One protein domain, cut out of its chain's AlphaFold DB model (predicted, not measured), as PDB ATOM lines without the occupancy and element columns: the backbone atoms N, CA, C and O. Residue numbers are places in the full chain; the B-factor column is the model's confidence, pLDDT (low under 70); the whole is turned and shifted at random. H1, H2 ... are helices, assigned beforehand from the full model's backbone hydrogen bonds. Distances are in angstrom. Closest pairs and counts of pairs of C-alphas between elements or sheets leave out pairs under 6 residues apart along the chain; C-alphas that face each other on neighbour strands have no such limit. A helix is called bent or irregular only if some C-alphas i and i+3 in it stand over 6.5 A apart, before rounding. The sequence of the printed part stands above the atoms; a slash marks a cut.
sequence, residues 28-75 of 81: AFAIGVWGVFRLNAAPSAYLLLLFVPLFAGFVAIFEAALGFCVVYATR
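AT A GLANCE: This is residues 28 to 75 of the 81 residues of an uncharacterized protein of Euryarchaeota archaeon RBG_16_68_12 (UniProt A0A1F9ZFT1). This is a lopsided helical hairpin: the shorter helix H1 lies beside one part of the long helix H2, residues 47 to 54, while H2 runs on well past it and makes the long axis. The very short helix H3 sits near the far end of H2, away from H1. The printed part has 48 residues with three named helices, in the order H1, H2, H3, and no named strand; the class is all helix. It is only just loose, close to extended, with a radius of gyration of the C-alphas of 14.3 A, and its outline is a rod spanning 43 by 17 by 10 A.

IN THESE COORDINATES: H1 covers residues 28 to 39 and is 16.8 A long from first to last C-alpha, beginning with C-alpha 28 at (-94.286, -6.128, -3.096). H2 covers residues 44 to 66 and is 34.0 A long, beginning with C-alpha 44 at (-95.030, -3.626, -22.412). It has a kink of 26 degrees near residue 51. H2 is neither bent nor irregular, but only just: C-alphas 45 and 48 are 6.0 A apart. H3 covers residues 70 to 73, with C-alpha 73 at (-68.457, -1.259, 2.604).

HOW THE PARTS SIT: H1 and H2 form a helical hairpin and touch, with their closest C-alphas, those of Ala 30 and Leu 50, 5.8 A apart. They run opposite ways at a shallow tilt of 18 degrees. H2 and H3 are close but not clearly touching; their closest C-alphas, those of Glu 63 and Val 70, are 7.7 A apart. H1 and H3 are apart. Every O i to N i+4 pair is within hydrogen-bond range in H1, against 13 of 19 in H2, and H3 is too short for such a pair.

THE WHOLE: The two C-alphas farthest apart are those of Ala 41 and Arg 75, at 44.1 A. Residues 39 to 45 stand free, and so do residues 61 to 67, of which 61 to 66 belong to H2. The links from H1 to H2 and from H2 to H3 are tight. The printed part has no cut, its mean pLDDT is 94.0, and no printed residue is under 70.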
ATOM      1  N   ALA A  28     -92.830  -6.251  -3.172       98.44
ATOM      2  CA  ALA A  28     -94.286  -6.128  -3.096       98.44
ATOM      3  C   ALA A  28     -94.801  -4.943  -3.931       98.44
ATOM      4  O   ALA A  28     -95.778  -5.083  -4.669       98.44
ATOM      5  N   PHE A  29     -94.109  -3.802  -3.878       97.88
ATOM      6  CA  PHE A  29     -94.406  -2.643  -4.714       97.88
ATOM      7  C   PHE A  29     -94.278  -2.971  -6.206       97.88
ATOM      8  O   PHE A  29     -95.195  -2.677  -6.971       97.88
ATOM      9  N   ALA A  30     -93.194  -3.633  -6.626       97.38
ATOM     10  CA  ALA A  30     -93.006  -4.036  -8.020       97.38
ATOM     11  C   ALA A  30     -94.122  -4.975  -8.515       97.38
ATOM     12  O   ALA A  30     -94.631  -4.792  -9.622       97.38
ATOM     13  N   ILE A  31     -94.549  -5.936  -7.687       96.94
ATOM     14  CA  ILE A  31     -95.676  -6.833  -7.989       96.94
ATOM     15  C   ILE A  31     -96.982  -6.038  -8.130       96.94
ATOM     16  O   ILE A  31     -97.746  -6.269  -9.068       96.94
ATOM     17  N   GLY A  32     -97.227  -5.075  -7.237       95.81
ATOM     18  CA  GLY A  32     -98.397  -4.196  -7.303       95.81
ATOM     19  C   GLY A  32     -98.435  -3.369  -8.590       95.81
ATOM     20  O   GLY A  32     -99.447  -3.372  -9.294       95.81
ATOM     21  N   VAL A  33     -97.317  -2.726  -8.947       94.19
ATOM     22  CA  VAL A  33     -97.190  -1.973 -10.207       94.19
ATOM     23  C   VAL A  33     -97.420  -2.896 -11.401       94.19
ATOM     24  O   VAL A  33     -98.215  -2.565 -12.278       94.19
ATOM     25  N   TRP A  34     -96.802  -4.079 -11.422       94.94
ATOM     26  CA  TRP A  34     -97.030  -5.066 -12.477       94.94
ATOM     27  C   TRP A  34     -98.517  -5.429 -12.624       94.94
ATOM     28  O   TRP A  34     -99.035  -5.439 -13.743       94.94
ATOM     29  N   GLY A  35     -99.223  -5.648 -11.512       94.06
ATOM     30  CA  GLY A  35    -100.664  -5.911 -11.506       94.06
ATOM     31  C   GLY A  35    -101.473  -4.780 -12.146       94.06
ATOM     32  O   GLY A  35    -102.289  -5.032 -13.034       94.06
ATOM     33  N   VAL A  36    -101.194  -3.525 -11.780       91.69
ATOM     34  CA  VAL A  36    -101.840  -2.344 -12.385       91.69
ATOM     35  C   VAL A  36    -101.567  -2.271 -13.890       91.69
ATOM     36  O   VAL A  36    -102.491  -2.036 -14.671       91.69
ATOM     37  N   PHE A  37    -100.331  -2.526 -14.322       91.69
ATOM     38  CA  PHE A  37     -99.963  -2.543 -15.743       91.69
ATOM     39  C   PHE A  37    -100.755  -3.587 -16.539       91.69
ATOM     40  O   PHE A  37    -101.215  -3.302 -17.647       91.69
ATOM     41  N   ARG A  38    -100.956  -4.780 -15.965       88.38
ATOM     42  CA  ARG A  38    -101.738  -5.858 -16.592       88.38
ATOM     43  C   ARG A  38    -103.220  -5.511 -16.728       88.38
ATOM     44  O   ARG A  38    -103.820  -5.905 -17.724       88.38
ATOM     45  N   LEU A  39    -103.788  -4.764 -15.781       92.12
ATOM     46  CA  LEU A  39    -105.198  -4.354 -15.807       92.12
ATOM     47  C   LEU A  39    -105.490  -3.219 -16.802       92.12
ATOM     48  O   LEU A  39    -106.603  -3.131 -17.304       92.12
ATOM     49  N   ASN A  40    -104.503  -2.370 -17.108       89.88
ATOM     50  CA  ASN A  40    -104.694  -1.169 -17.935       89.88
ATOM     51  C   ASN A  40    -104.212  -1.320 -19.391       89.88
ATOM     52  O   ASN A  40    -104.141  -0.326 -20.109       89.88
ATOM     53  N   ALA A  41    -103.846  -2.535 -19.826       83.38
ATOM     54  CA  ALA A  41    -103.315  -2.813 -21.170       83.38
ATOM     55  C   ALA A  41    -102.170  -1.865 -21.594       83.38
ATOM     56  O   ALA A  41    -102.022  -1.518 -22.766       83.38
ATOM     57  N   ALA A  42    -101.360  -1.425 -20.627       83.50
ATOM     58  CA  ALA A  42    -100.307  -0.451 -20.867       83.50
ATOM     59  C   ALA A  42     -99.173  -1.048 -21.731       83.50
ATOM     60  O   ALA A  42     -98.951  -2.265 -21.700       83.50
ATOM     61  N   PRO A  43     -98.419  -0.216 -22.481       87.69
ATOM     62  CA  PRO A  43     -97.336  -0.699 -23.332       87.69
ATOM     63  C   PRO A  43     -96.306  -1.514 -22.546       87.69
ATOM     64  O   PRO A  43     -95.802  -1.075 -21.509       87.69
ATOM     65  N   SER A  44     -95.946  -2.686 -23.071       85.62
ATOM     66  CA  SER A  44     -95.030  -3.626 -22.412       85.62
ATOM     67  C   SER A  44     -93.631  -3.052 -22.173       85.62
ATOM     68  O   SER A  44     -92.959  -3.481 -21.240       85.62
ATOM     69  N   ALA A  45     -93.208  -2.049 -22.949       88.56
ATOM     70  CA  ALA A  45     -91.919  -1.376 -22.784       88.56
ATOM     71  C   ALA A  45     -91.725  -0.789 -21.372       88.56
ATOM     72  O   ALA A  45     -90.621  -0.807 -20.833       88.56
ATOM     73  N   TYR A  46     -92.802  -0.331 -20.731       87.94
ATOM     74  CA  TYR A  46     -92.750   0.225 -19.379       87.94
ATOM     75  C   TYR A  46     -92.534  -0.829 -18.287       87.94
ATOM     76  O   TYR A  46     -92.145  -0.472 -17.177       87.94
ATOM     77  N   LEU A  47     -92.705  -2.124 -18.582       90.88
ATOM     78  CA  LEU A  47     -92.360  -3.193 -17.638       90.88
ATOM     79  C   LEU A  47     -90.864  -3.206 -17.314       90.88
ATOM     80  O   LEU A  47     -90.488  -3.651 -16.234       90.88
ATOM     81  N   LEU A  48     -90.015  -2.658 -18.191       94.12
ATOM     82  CA  LEU A  48     -88.589  -2.482 -17.909       94.12
ATOM     83  C   LEU A  48     -88.347  -1.592 -16.683       94.12
ATOM     84  O   LEU A  48     -87.353  -1.778 -15.988       94.12
ATOM     85  N   LEU A  49     -89.272  -0.682 -16.351       93.19
ATOM     86  CA  LEU A  49     -89.169   0.151 -15.148       93.19
ATOM     87  C   LEU A  49     -89.280  -0.669 -13.856       93.19
ATOM     88  O   LEU A  49     -88.751  -0.244 -12.831       93.19
ATOM     89  N   LEU A  50     -89.894  -1.860 -13.900       96.12
ATOM     90  CA  LEU A  50     -89.944  -2.779 -12.757       96.12
ATOM     91  C   LEU A  50     -88.561  -3.305 -12.374       96.12
ATOM     92  O   LEU A  50     -88.375  -3.728 -11.233       96.12
ATOM     93  N   PHE A  51     -87.580  -3.239 -13.282       97.06
ATOM     94  CA  PHE A  51     -86.201  -3.594 -12.970       97.06
ATOM     95  C   PHE A  51     -85.677  -2.802 -11.772       97.06
ATOM     96  O   PHE A  51     -85.025  -3.383 -10.918       97.06
ATOM     97  N   VAL A  52     -85.991  -1.509 -11.662       97.31
ATOM     98  CA  VAL A  52     -85.456  -0.647 -10.598       97.31
ATOM     99  C   VAL A  52     -85.884  -1.108  -9.194       97.31
ATOM    100  O   VAL A  52     -85.000  -1.392  -8.382       97.31
ATOM    101  N   PRO A  53     -87.190  -1.228  -8.867       97.88
ATOM    102  CA  PRO A  53     -87.608  -1.700  -7.551       97.88
ATOM    103  C   PRO A  53     -87.239  -3.167  -7.311       97.88
ATOM    104  O   PRO A  53     -86.887  -3.513  -6.185       97.88
ATOM    105  N   LEU A  54     -87.255  -4.022  -8.342       98.31
ATOM    106  CA  LEU A  54     -86.825  -5.415  -8.200       98.31
ATOM    107  C   LEU A  54     -85.334  -5.502  -7.878       98.31
ATOM    108  O   LEU A  54     -84.965  -6.158  -6.912       98.31
ATOM    109  N   PHE A  55     -84.480  -4.810  -8.629       98.19
ATOM    110  CA  PHE A  55     -83.039  -4.769  -8.401       98.19
ATOM    111  C   PHE A  55     -82.718  -4.250  -6.998       98.19
ATOM    112  O   PHE A  55     -82.024  -4.926  -6.241       98.19
ATOM    113  N   ALA A  56     -83.282  -3.100  -6.615       97.88
ATOM    114  CA  ALA A  56     -83.093  -2.546  -5.277       97.88
ATOM    115  C   ALA A  56     -83.592  -3.504  -4.180       97.88
ATOM    116  O   ALA A  56     -82.930  -3.673  -3.154       97.88
ATOM    117  N   GLY A  57     -84.735  -4.154  -4.413       98.38
ATOM    118  CA  GLY A  57     -85.323  -5.114  -3.489       98.38
ATOM    119  C   GLY A  57     -84.460  -6.359  -3.301       98.38
ATOM    120  O   GLY A  57     -84.138  -6.716  -2.169       98.38
ATOM    121  N   PHE A  58     -84.027  -6.984  -4.396       98.31
ATOM    122  CA  PHE A  58     -83.161  -8.160  -4.363       98.31
ATOM    123  C   PHE A  58     -81.807  -7.852  -3.737       98.31
ATOM    124  O   PHE A  58     -81.377  -8.611  -2.873       98.31
ATOM    125  N   VAL A  59     -81.165  -6.736  -4.103       97.94
ATOM    126  CA  VAL A  59     -79.913  -6.307  -3.464       97.94
ATOM    127  C   VAL A  59     -80.109  -6.212  -1.953       97.94
ATOM    128  O   VAL A  59     -79.359  -6.842  -1.219       97.94
ATOM    129  N   ALA A  60     -81.151  -5.531  -1.472       98.25
ATOM    130  CA  ALA A  60     -81.404  -5.415  -0.037       98.25
ATOM    131  C   ALA A  60     -81.682  -6.769   0.645       98.25
ATOM    132  O   ALA A  60     -81.218  -7.003   1.760       98.25
ATOM    133  N   ILE A  61     -82.388  -7.692  -0.011       98.50
ATOM    134  CA  ILE A  61     -82.600  -9.048   0.522       98.50
ATOM    135  C   ILE A  61     -81.270  -9.803   0.625       98.50
ATOM    136  O   ILE A  61     -81.008 -10.426   1.655       98.50
ATOM    137  N   PHE A  62     -80.408  -9.723  -0.393       97.25
ATOM    138  CA  PHE A  62     -79.069 -10.313  -0.339       97.25
ATOM    139  C   PHE A  62     -78.218  -9.677   0.759       97.25
ATOM    140  O   PHE A  62     -77.583 -10.402   1.523       97.25
ATOM    141  N   GLU A  63     -78.259  -8.351   0.901       96.88
ATOM    142  CA  GLU A  63     -77.569  -7.643   1.980       96.88
ATOM    143  C   GLU A  63     -78.033  -8.137   3.362       96.88
ATOM    144  O   GLU A  63     -77.216  -8.427   4.241       96.88
ATOM    145  N   ALA A  64     -79.345  -8.312   3.547       97.75
ATOM    146  CA  ALA A  64     -79.922  -8.850   4.775       97.75
ATOM    147  C   ALA A  64     -79.498 -10.301   5.045       97.75
ATOM    148  O   ALA A  64     -79.162 -10.650   6.182       97.75
ATOM    149  N   ALA A  65     -79.509 -11.152   4.017       96.81
ATOM    150  CA  ALA A  65     -79.151 -12.561   4.129       96.81
ATOM    151  C   ALA A  65     -77.672 -12.728   4.499       96.81
ATOM    152  O   ALA A  65     -77.359 -13.440   5.453       96.81
ATOM    153  N   LEU A  66     -76.797 -12.008   3.797       95.12
ATOM    154  CA  LEU A  66     -75.345 -12.081   3.946       95.12
ATOM    155  C   LEU A  66     -74.814 -11.264   5.128       95.12
ATOM    156  O   LEU A  66     -73.659 -11.430   5.491       95.12
ATOM    157  N   GLY A  67     -75.620 -10.378   5.725       95.56
ATOM    158  CA  GLY A  67     -75.141  -9.465   6.769       95.56
ATOM    159  C   GLY A  67     -74.166  -8.413   6.233       95.56
ATOM    160  O   GLY A  67     -73.330  -7.902   6.978       95.56
ATOM    161  N   PHE A  68     -74.274  -8.086   4.946       94.25
ATOM    162  CA  PHE A  68     -73.340  -7.236   4.221       94.25
ATOM    163  C   PHE A  68     -74.069  -6.085   3.538       94.25
ATOM    164  O   PHE A  68     -74.984  -6.325   2.772       94.25
ATOM    165  N   CYS A  69     -73.641  -4.845   3.746       94.75
ATOM    166  CA  CYS A  69     -74.159  -3.664   3.075       94.75
ATOM    167  C   CYS A  69     -73.075  -3.015   2.211       94.75
ATOM    168  O   CYS A  69     -72.038  -2.577   2.723       94.75
ATOM    169  N   VAL A  70     -73.341  -2.889   0.911       92.56
ATOM    170  CA  VAL A  70     -72.419  -2.320  -0.084       92.56
ATOM    171  C   VAL A  70     -72.123  -0.851   0.224       92.56
ATOM    172  O   VAL A  70     -70.989  -0.399   0.102       92.56
ATOM    173  N   VAL A  71     -73.120  -0.092   0.686       92.94
ATOM    174  CA  VAL A  71     -72.944   1.332   1.027       92.94
ATOM    175  C   VAL A  71     -72.062   1.519   2.262       92.94
ATOM    176  O   VAL A  71     -71.323   2.495   2.354       92.94
ATOM    177  N   TYR A  72     -72.136   0.606   3.231       93.31
ATOM    178  CA  TYR A  72     -71.252   0.650   4.398       93.31
ATOM    179  C   TYR A  72     -69.842   0.198   4.026       93.31
ATOM    180  O   TYR A  72     -68.876   0.825   4.452       93.31
ATOM    181  N   ALA A  73     -69.727  -0.803   3.152       89.88
ATOM    182  CA  ALA A  73     -68.457  -1.259   2.604       89.88
ATOM    183  C   ALA A  73     -67.689  -0.144   1.882       89.88
ATOM    184  O   ALA A  73     -66.524   0.092   2.192       89.88
ATOM    185  N   THR A  74     -68.346   0.618   0.999       90.06
ATOM    186  CA  THR A  74     -67.699   1.742   0.291       90.06
ATOM    187  C   THR A  74     -67.264   2.881   1.214       90.06
ATOM    188  O   THR A  74     -66.484   3.737   0.803       90.06
ATOM    189  N   ARG A  75     -67.748   2.900   2.460       90.88
ATOM    190  CA  ARG A  75     -67.400   3.891   3.488       90.88
ATOM    191  C   ARG A  75     -66.490   3.334   4.588       90.88
ATOM    192  O   ARG A  75     -66.166   4.076   5.509       90.88
TER     193      ARG A  75